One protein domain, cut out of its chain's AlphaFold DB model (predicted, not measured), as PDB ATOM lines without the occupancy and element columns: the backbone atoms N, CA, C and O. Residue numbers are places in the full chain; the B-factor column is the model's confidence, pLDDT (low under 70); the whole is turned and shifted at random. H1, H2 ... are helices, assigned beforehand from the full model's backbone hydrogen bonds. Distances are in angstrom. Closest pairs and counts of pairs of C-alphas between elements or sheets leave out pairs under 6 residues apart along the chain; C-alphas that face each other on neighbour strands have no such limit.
ATOM      1  N   THR A 139     -39.820 -46.183 153.693       63.94
ATOM      2  CA  THR A 139     -40.948 -46.288 152.756       63.94
ATOM      3  C   THR A 139     -40.601 -45.800 151.349       63.94
ATOM      4  O   THR A 139     -41.041 -46.419 150.387       63.94
ATOM      5  N   ALA A 140     -39.790 -44.747 151.217       69.38
ATOM      6  CA  ALA A 140     -39.315 -44.241 149.929       69.38
ATOM      7  C   ALA A 140     -38.358 -45.237 149.254       69.38
ATOM      8  O   ALA A 140     -38.477 -45.488 148.058       69.38
ATOM      9  N   ASP A 141     -37.485 -45.880 150.032       74.31
ATOM     10  CA  ASP A 141     -36.571 -46.913 149.529       74.31
ATOM     11  C   ASP A 141     -37.325 -48.161 149.033       74.31
ATOM     12  O   ASP A 141     -36.990 -48.764 148.007       74.31
ATOM     13  N   ILE A 142     -38.401 -48.537 149.736       68.38
ATOM     14  CA  ILE A 142     -39.302 -49.611 149.306       68.38
ATOM     15  C   ILE A 142     -40.044 -49.204 148.027       68.38
ATOM     16  O   ILE A 142     -40.151 -50.020 147.110       68.38
ATOM     17  N   GLU A 143     -40.557 -47.977 147.925       73.19
ATOM     18  CA  GLU A 143     -41.236 -47.487 146.718       73.19
ATOM     19  C   GLU A 143     -40.305 -47.464 145.498       73.19
ATOM     20  O   GLU A 143     -40.677 -47.967 144.435       73.19
ATOM     21  N   GLU A 144     -39.070 -46.993 145.664       80.81
ATOM     22  CA  GLU A 144     -38.065 -46.974 144.601       80.81
ATOM     23  C   GLU A 144     -37.746 -48.386 144.092       80.81
ATOM     24  O   GLU A 144     -37.722 -48.633 142.880       80.81
ATOM     25  N   PHE A 145     -37.570 -49.348 145.005       85.00
ATOM     26  CA  PHE A 145     -37.400 -50.748 144.626       85.00
ATOM     27  C   PHE A 145     -38.568 -51.249 143.766       85.00
ATOM     28  O   PHE A 145     -38.355 -51.915 142.746       85.00
ATOM     29  N   HIS A 146     -39.801 -50.913 144.151       78.94
ATOM     30  CA  HIS A 146     -40.998 -51.339 143.430       78.94
ATOM     31  C   HIS A 146     -41.059 -50.759 142.021       78.94
ATOM     32  O   HIS A 146     -41.358 -51.498 141.080       78.94
ATOM     33  N   GLU A 147     -40.785 -49.467 141.847       81.75
ATOM     34  CA  GLU A 147     -40.827 -48.842 140.524       81.75
ATOM     35  C   GLU A 147     -39.793 -49.457 139.578       81.75
ATOM     36  O   GLU A 147     -40.131 -49.849 138.453       81.75
ATOM     37  N   ARG A 148     -38.562 -49.649 140.065       90.31
ATOM     38  CA  ARG A 148     -37.473 -50.273 139.304       90.31
ATOM     39  C   ARG A 148     -37.784 -51.727 138.941       90.31
ATOM     40  O   ARG A 148     -37.646 -52.122 137.780       90.31
ATOM     41  N   ALA A 149     -38.282 -52.516 139.896       82.62
ATOM     42  CA  ALA A 149     -38.660 -53.910 139.667       82.62
ATOM     43  C   ALA A 149     -39.824 -54.043 138.667       82.62
ATOM     44  O   ALA A 149     -39.805 -54.918 137.797       82.62
ATOM     45  N   ILE A 150     -40.824 -53.158 138.751       80.62
ATOM     46  CA  ILE A 150     -41.956 -53.124 137.816       80.62
ATOM     47  C   ILE A 150     -41.489 -52.746 136.409       80.62
ATOM     48  O   ILE A 150     -41.969 -53.350 135.447       80.62
ATOM     49  N   SER A 151     -40.566 -51.788 136.271       83.50
ATOM     50  CA  SER A 151     -39.995 -51.417 134.969       83.50
ATOM     51  C   SER A 151     -39.332 -52.620 134.294       83.50
ATOM     52  O   SER A 151     -39.718 -53.000 133.188       83.50
ATOM     53  N   LEU A 152     -38.444 -53.311 135.015       85.75
ATOM     54  CA  LEU A 152     -37.751 -54.516 134.543       85.75
ATOM     55  C   LEU A 152     -38.702 -55.635 134.116       85.75
ATOM     56  O   LEU A 152     -38.509 -56.295 133.085       85.75
ATOM     57  N   LEU A 153     -39.742 -55.871 134.918       79.31
ATOM     58  CA  LEU A 153     -40.738 -56.896 134.628       79.31
ATOM     59  C   LEU A 153     -41.608 -56.507 133.431       79.31
ATOM     60  O   LEU A 153     -41.910 -57.379 132.618       79.31
ATOM     61  N   ARG A 154     -41.971 -55.229 133.264       80.12
ATOM     62  CA  ARG A 154     -42.707 -54.751 132.079       80.12
ATOM     63  C   ARG A 154     -41.898 -54.946 130.803       80.12
ATOM     64  O   ARG A 154     -42.431 -55.488 129.837       80.12
ATOM     65  N   GLU A 155     -40.624 -54.574 130.822       78.81
ATOM     66  CA  GLU A 155     -39.709 -54.757 129.688       78.81
ATOM     67  C   GLU A 155     -39.520 -56.235 129.325       78.81
ATOM     68  O   GLU A 155     -39.346 -56.584 128.160       78.81
ATOM     69  N   SER A 156     -39.611 -57.126 130.315       76.00
ATOM     70  CA  SER A 156     -39.399 -58.568 130.140       76.00
ATOM     71  C   SER A 156     -40.699 -59.370 129.982       76.00
ATOM     72  O   SER A 156     -40.696 -60.591 130.130       76.00
ATOM     73  N   GLY A 157     -41.831 -58.711 129.701       81.44
ATOM     74  CA  GLY A 157     -43.116 -59.385 129.473       81.44
ATOM     75  C   GLY A 157     -43.695 -60.088 130.711       81.44
ATOM     76  O   GLY A 157     -44.477 -61.030 130.584       81.44
ATOM     77  N   GLY A 158     -43.301 -59.654 131.909       75.06
ATOM     78  CA  GLY A 158     -43.815 -60.114 133.200       75.06
ATOM     79  C   GLY A 158     -43.286 -61.468 133.675       75.06
ATOM     80  O   GLY A 158     -43.787 -61.984 134.671       75.06
ATOM     81  N   ARG A 159     -42.305 -62.071 132.989       69.31
ATOM     82  CA  ARG A 159     -41.756 -63.387 133.349       69.31
ATOM     83  C   ARG A 159     -40.239 -63.337 133.420       69.31
ATOM     84  O   ARG A 159     -39.570 -63.195 132.402       69.31
ATOM     85  N   MET A 160     -39.697 -63.492 134.621       76.44
ATOM     86  CA  MET A 160     -38.257 -63.565 134.839       76.44
ATOM     87  C   MET A 160     -37.968 -64.482 136.023       76.44
ATOM     88  O   MET A 160     -38.643 -64.398 137.046       76.44
ATOM     89  N   ASN A 161     -36.983 -65.369 135.876       85.06
ATOM     90  CA  ASN A 161     -36.448 -66.098 137.024       85.06
ATOM     91  C   ASN A 161     -35.529 -65.168 137.844       85.06
ATOM     92  O   ASN A 161     -35.107 -64.115 137.358       85.06
ATOM     93  N   SER A 162     -35.225 -65.549 139.084       68.44
ATOM     94  CA  SER A 162     -34.447 -64.734 140.030       68.44
ATOM     95  C   SER A 162     -33.037 -64.392 139.531       68.44
ATOM     96  O   SER A 162     -32.591 -63.259 139.703       68.44
ATOM     97  N   LEU A 163     -32.363 -65.329 138.854       66.94
ATOM     98  CA  LEU A 163     -31.029 -65.120 138.278       66.94
ATOM     99  C   LEU A 163     -31.056 -64.085 137.147       66.94
ATOM    100  O   LEU A 163     -30.257 -63.153 137.127       66.94
ATOM    101  N   THR A 164     -32.011 -64.208 136.224       77.88
ATOM    102  CA  THR A 164     -32.193 -63.259 135.120       77.88
ATOM    103  C   THR A 164     -32.640 -61.888 135.627       77.88
ATOM    104  O   THR A 164     -32.190 -60.879 135.090       77.88
ATOM    105  N   PHE A 165     -33.471 -61.832 136.674       86.44
ATOM    106  CA  PHE A 165     -33.854 -60.573 137.313       86.44
ATOM    107  C   PHE A 165     -32.639 -59.863 137.916       86.44
ATOM    108  O   PHE A 165     -32.430 -58.692 137.620       86.44
ATOM    109  N   GLY A 166     -31.807 -60.572 138.688       81.75
ATOM    110  CA  GLY A 166     -30.591 -60.002 139.274       81.75
ATOM    111  C   GLY A 166     -29.608 -59.487 138.219       81.75
ATOM    112  O   GLY A 166     -29.119 -58.368 138.333       81.75
ATOM    113  N   TYR A 167     -29.389 -60.258 137.150       84.25
ATOM    114  CA  TYR A 167     -28.507 -59.855 136.052       84.25
ATOM    115  C   TYR A 167     -29.016 -58.617 135.305       84.25
ATOM    116  O   TYR A 167     -28.261 -57.677 135.064       84.25
ATOM    117  N   LYS A 168     -30.308 -58.584 134.947       80.38
ATOM    118  CA  LYS A 168     -30.885 -57.414 134.273       80.38
ATOM    119  C   LYS A 168     -30.945 -56.189 135.182       80.38
ATOM    120  O   LYS A 168     -30.753 -55.081 134.694       80.38
ATOM    121  N   TRP A 169     -31.169 -56.385 136.481       91.69
ATOM    122  CA  TRP A 169     -31.087 -55.320 137.479       91.69
ATOM    123  C   TRP A 169     -29.707 -54.665 137.477       91.69
ATOM    124  O   TRP A 169     -29.609 -53.449 137.333       91.69
ATOM    125  N   GLU A 170     -28.646 -55.466 137.536       87.25
ATOM    126  CA  GLU A 170     -27.271 -54.967 137.511       87.25
ATOM    127  C   GLU A 170     -26.918 -54.279 136.186       87.25
ATOM    128  O   GLU A 170     -26.292 -53.220 136.184       87.25
ATOM    129  N   GLN A 171     -27.383 -54.813 135.052       86.69
ATOM    130  CA  GLN A 171     -27.195 -54.162 133.754       86.69
ATOM    131  C   GLN A 171     -27.903 -52.806 133.649       86.69
ATOM    132  O   GLN A 171     -27.335 -51.870 133.087       86.69
ATOM    133  N   GLN A 172     -29.142 -52.710 134.137       88.12
ATOM    134  CA  GLN A 172     -29.985 -51.530 133.943       88.12
ATOM    135  C   GLN A 172     -29.694 -50.427 134.961       88.12
ATOM    136  O   GLN A 172     -29.701 -49.252 134.600       88.12
ATOM    137  N   PHE A 173     -29.418 -50.792 136.214       84.81
ATOM    138  CA  PHE A 173     -29.236 -49.837 137.311       84.81
ATOM    139  C   PHE A 173     -27.783 -49.700 137.772       84.81
ATOM    140  O   PHE A 173     -27.480 -48.818 138.569       84.81
ATOM    141  N   GLY A 174     -26.863 -50.516 137.247       83.88
ATOM    142  CA  GLY A 174     -25.429 -50.396 137.523       83.88
ATOM    143  C   GLY A 174     -25.015 -50.806 138.938       83.88
ATOM    144  O   GLY A 174     -23.872 -50.576 139.321       83.88
ATOM    145  N   GLU A 175     -25.918 -51.418 139.702       86.56
ATOM    146  CA  GLU A 175     -25.680 -51.937 141.047       86.56
ATOM    147  C   GLU A 175     -26.265 -53.345 141.165       86.56
ATOM    148  O   GLU A 175     -27.307 -53.637 140.579       86.56
ATOM    149  N   SER A 176     -25.626 -54.241 141.919       88.62
ATOM    150  CA  SER A 176     -26.204 -55.570 142.131       88.62
ATOM    151  C   SER A 176     -27.426 -55.476 143.050       88.62
ATOM    152  O   SER A 176     -27.464 -54.674 143.985       88.62
ATOM    153  N   LEU A 177     -28.423 -56.338 142.837       78.25
ATOM    154  CA  LEU A 177     -29.620 -56.380 143.688       78.25
ATOM    155  C   LEU A 177     -29.269 -56.617 145.172       78.25
ATOM    156  O   LEU A 177     -29.937 -56.109 146.069       78.25
ATOM    157  N   GLN A 178     -28.189 -57.360 145.435       74.94
ATOM    158  CA  GLN A 178     -27.656 -57.544 146.786       74.94
ATOM    159  C   GLN A 178     -26.994 -56.282 147.344       74.94
ATOM    160  O   GLN A 178     -27.146 -56.024 148.535       74.94
ATOM    161  N   ALA A 179     -26.265 -55.508 146.533       71.19
ATOM    162  CA  ALA A 179     -25.685 -54.237 146.965       71.19
ATOM    163  C   ALA A 179     -26.786 -53.231 147.316       71.19
ATOM    164  O   ALA A 179     -26.740 -52.647 148.395       71.19
ATOM    165  N   PHE A 180     -27.819 -53.135 146.473       79.00
ATOM    166  CA  PHE A 180     -29.007 -52.326 146.736       79.00
ATOM    167  C   PHE A 180     -29.683 -52.740 148.056       79.00
ATOM    168  O   PHE A 180     -29.834 -51.923 148.958       79.00
ATOM    169  N   ALA A 181     -29.982 -54.032 148.245       73.00
ATOM    170  CA  ALA A 181     -30.597 -54.524 149.484       73.00
ATOM    171  C   ALA A 181     -29.717 -54.292 150.733       73.00
ATOM    172  O   ALA A 181     -30.216 -53.912 151.793       73.00
ATOM    173  N   ARG A 182     -28.390 -54.460 150.611       71.12
ATOM    174  CA  ARG A 182     -27.428 -54.197 151.698       71.12
ATOM    175  C   ARG A 182     -27.345 -52.720 152.064       71.12
ATOM    176  O   ARG A 182     -27.268 -52.422 153.253       71.12
ATOM    177  N   MET A 183     -27.373 -51.815 151.083       71.38
ATOM    178  CA  MET A 183     -27.437 -50.372 151.348       71.38
ATOM    179  C   MET A 183     -28.691 -50.022 152.143       71.38
ATOM    180  O   MET A 183     -28.613 -49.251 153.095       71.38
ATOM    181  N   GLN A 184     -29.796 -50.698 151.836       71.94
ATOM    182  CA  GLN A 184     -31.069 -50.536 152.528       71.94
ATOM    183  C   GLN A 184     -31.160 -51.294 153.863       71.94
ATOM    184  O   GLN A 184     -32.182 -51.235 154.540       71.94
ATOM    185  N   ARG A 185     -30.095 -52.003 154.277       71.06
ATOM    186  CA  ARG A 185     -30.033 -52.847 155.490       71.06
ATOM    187  C   ARG A 185     -31.161 -53.882 155.601       71.06
ATOM    188  O   ARG A 185     -31.430 -54.382 156.692       71.06
ATOM    189  N   LEU A 186     -31.792 -54.242 154.487       59.69
ATOM    190  CA  LEU A 186     -32.847 -55.246 154.437       59.69
ATOM    191  C   LEU A 186     -32.324 -56.500 153.745       59.69
ATOM    192  O   LEU A 186     -31.567 -56.445 152.775       59.69
ATOM    193  N   SER A 187     -32.748 -57.669 154.223       62.31
ATOM    194  CA  SER A 187     -32.589 -58.877 153.423       62.31
ATOM    195  C   SER A 187     -33.526 -58.788 152.209       62.31
ATOM    196  O   SER A 187     -34.612 -58.210 152.291       62.31
ATOM    197  N   VAL A 188     -33.147 -59.383 151.071       53.09
ATOM    198  CA  VAL A 188     -34.038 -59.463 149.893       53.09
ATOM    199  C   VAL A 188     -35.373 -60.124 150.278       53.09
ATOM    200  O   VAL A 188     -36.428 -59.739 149.789       53.09
ATOM    201  N   ALA A 189     -35.340 -61.069 151.223       51.22
ATOM    202  CA  ALA A 189     -36.532 -61.695 151.780       51.22
ATOM    203  C   ALA A 189     -37.380 -60.730 152.637       51.22
ATOM    204  O   ALA A 189     -38.605 -60.798 152.564       51.22
ATOM    205  N   GLU A 190     -36.768 -59.823 153.408       53.84
ATOM    206  CA  GLU A 190     -37.452 -58.772 154.185       53.84
ATOM    207  C   GLU A 190     -38.185 -57.791 153.268       53.84
ATOM    208  O   GLU A 190     -39.374 -57.542 153.462       53.84
ATOM    209  N   MET A 191     -37.498 -57.290 152.232       56.38
ATOM    210  CA  MET A 191     -38.083 -56.371 151.247       56.38
ATOM    211  C   MET A 191     -39.292 -56.996 150.548       56.38
ATOM    212  O   MET A 191     -40.321 -56.349 150.363       56.38
ATOM    213  N   LEU A 192     -39.190 -58.280 150.193       56.72
ATOM    214  CA  LEU A 192     -40.278 -59.012 149.549       56.72
ATOM    215  C   LEU A 192     -41.430 -59.314 150.524       56.72
ATOM    216  O   LEU A 192     -42.590 -59.194 150.131       56.72
ATOM    217  N   ARG A 193     -41.148 -59.636 151.796       50.84
ATOM    218  CA  ARG A 193     -42.171 -59.863 152.840       50.84
ATOM    219  C   ARG A 193     -42.968 -58.611 153.190       50.84
ATOM    220  O   ARG A 193     -44.155 -58.723 153.471       50.84
ATOM    221  N   GLN A 194     -42.330 -57.444 153.194       50.00
ATOM    222  CA  GLN A 194     -42.981 -56.171 153.524       50.00
ATOM    223  C   GLN A 194     -43.812 -55.608 152.362       50.00
ATOM    224  O   GLN A 194     -44.634 -54.711 152.556       50.00
ATOM    225  N   SER A 195     -43.661 -56.160 151.155       52.72
ATOM    226  CA  SER A 195     -44.520 -55.820 150.025       52.72
ATOM    227  C   SER A 195     -45.893 -56.500 150.168       52.72
ATOM    228  O   SER A 195     -46.039 -57.707 150.000       52.72
ATOM    229  N   ASN A 196     -46.948 -55.727 150.445       41.44
ATOM    230  CA  ASN A 196     -48.346 -56.202 150.520       41.44
ATOM    231  C   ASN A 196     -48.946 -56.597 149.141       41.44
ATOM    232  O   ASN A 196     -50.148 -56.469 148.903       41.44
ATOM    233  N   ARG A 197     -48.125 -57.067 148.195       46.41
ATOM    234  CA  ARG A 197     -48.540 -57.588 146.884       46.41
ATOM    235  C   ARG A 197     -48.003 -59.016 146.758       46.41
ATOM    236  O   ARG A 197     -46.809 -59.229 146.880       46.41
ATOM    237  N   PHE A 198     -48.908 -59.983 146.598       39.41
ATOM    238  CA  PHE A 198     -48.676 -61.417 146.818       39.41
ATOM    239  C   PHE A 198     -47.423 -62.010 146.143       39.41
ATOM    240  O   PHE A 198     -47.233 -61.877 144.936       39.41
ATOM    241  N   TRP A 199     -46.681 -62.803 146.923       44.50
ATOM    242  CA  TRP A 199     -45.679 -63.781 146.486       44.50
ATOM    243  C   TRP A 199     -45.975 -65.113 147.192       44.50
ATOM    244  O   TRP A 199     -46.407 -65.103 148.345       44.50
TER     245      TRP A 199
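This is residues 139 to 199 of the 823 residues of the protein "Hypothetical protein" of Hemiselmis andersenii (UniProt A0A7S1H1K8). Four helices follow one another round a small four-sided ring, with the long H1 as one side and H3 running back along the opposite side. H2 stands across near the last residues of H1, and H4 stands across near its first residues, where residues 188 to 194 bring the ring round towards its start. The printed part has 61 residues with four named helices, H1, H2, H3 and H4 in that order, and no named strand; the class is all helix. The whole is compact, with a radius of gyration of the C-alphas of 11.1 A, and rounded, with spans of 27 by 25 by 19 A.

H1 is the longest helix, residues 139 to 155, and measures 24.6 A from C-alpha 139 at (-40.948, -46.288, 152.756) to C-alpha 155 at (-39.709, -54.757, 129.688). H2, residues 162 to 173, measures 16.0 A. H3, residues 177 to 183, measures 10.0 A. H4, residues 188 to 194, measures 10.2 A and ends with C-alpha 194 at (-42.981, -56.171, 153.524).

H1 and H2 only just touch, with 3 pairs of C-alphas within 8 A, by residue 152 of H1 alone and residues 165 to 169 of H2. Their closest C-alphas, those of Leu 152 and Trp 169, are 7.3 A apart, and their lines are about perpendicular at 77 degrees. H2 and H3 only just touch, with 3 such pairs, and H2 does so with residues 166 to 170 alone. The closest C-alphas there, of Gly 166 and Leu 177, are 5.8 A apart, and the two helices run the same way at a steep tilt of 66 degrees. H3 and H4 touch only at the corner by their link, and only just, with 3 pairs; the closest C-alphas, of Ala 181 and Val 188, are 6.0 A apart, and the lines are about perpendicular at 74 degrees. H4 and H1 are close but not clearly touching, with the closest C-alphas, of Ile 142 and Met 191, 7.1 A apart; their lines are only just about perpendicular, at 71 degrees. H1 and H3 are near each other, with 7 pairs of C-alphas within 10 A, while H2 and H4 are apart. In H1, H2, H3 and H4 every O i to N i+4 pair is within hydrogen-bond range.

The C-alphas farthest apart, those of Gly 157 and Arg 185, are 29.8 A apart. The printed part has no cut. The links from H2 to H3 and from H3 to H4 are tight, and the one from H1 to H2, of 6 residues, is short. The mean pLDDT of the printed part is 72.5; 20 residues are under 70, among them residues 186 to 199, and H4 has a mean of 53.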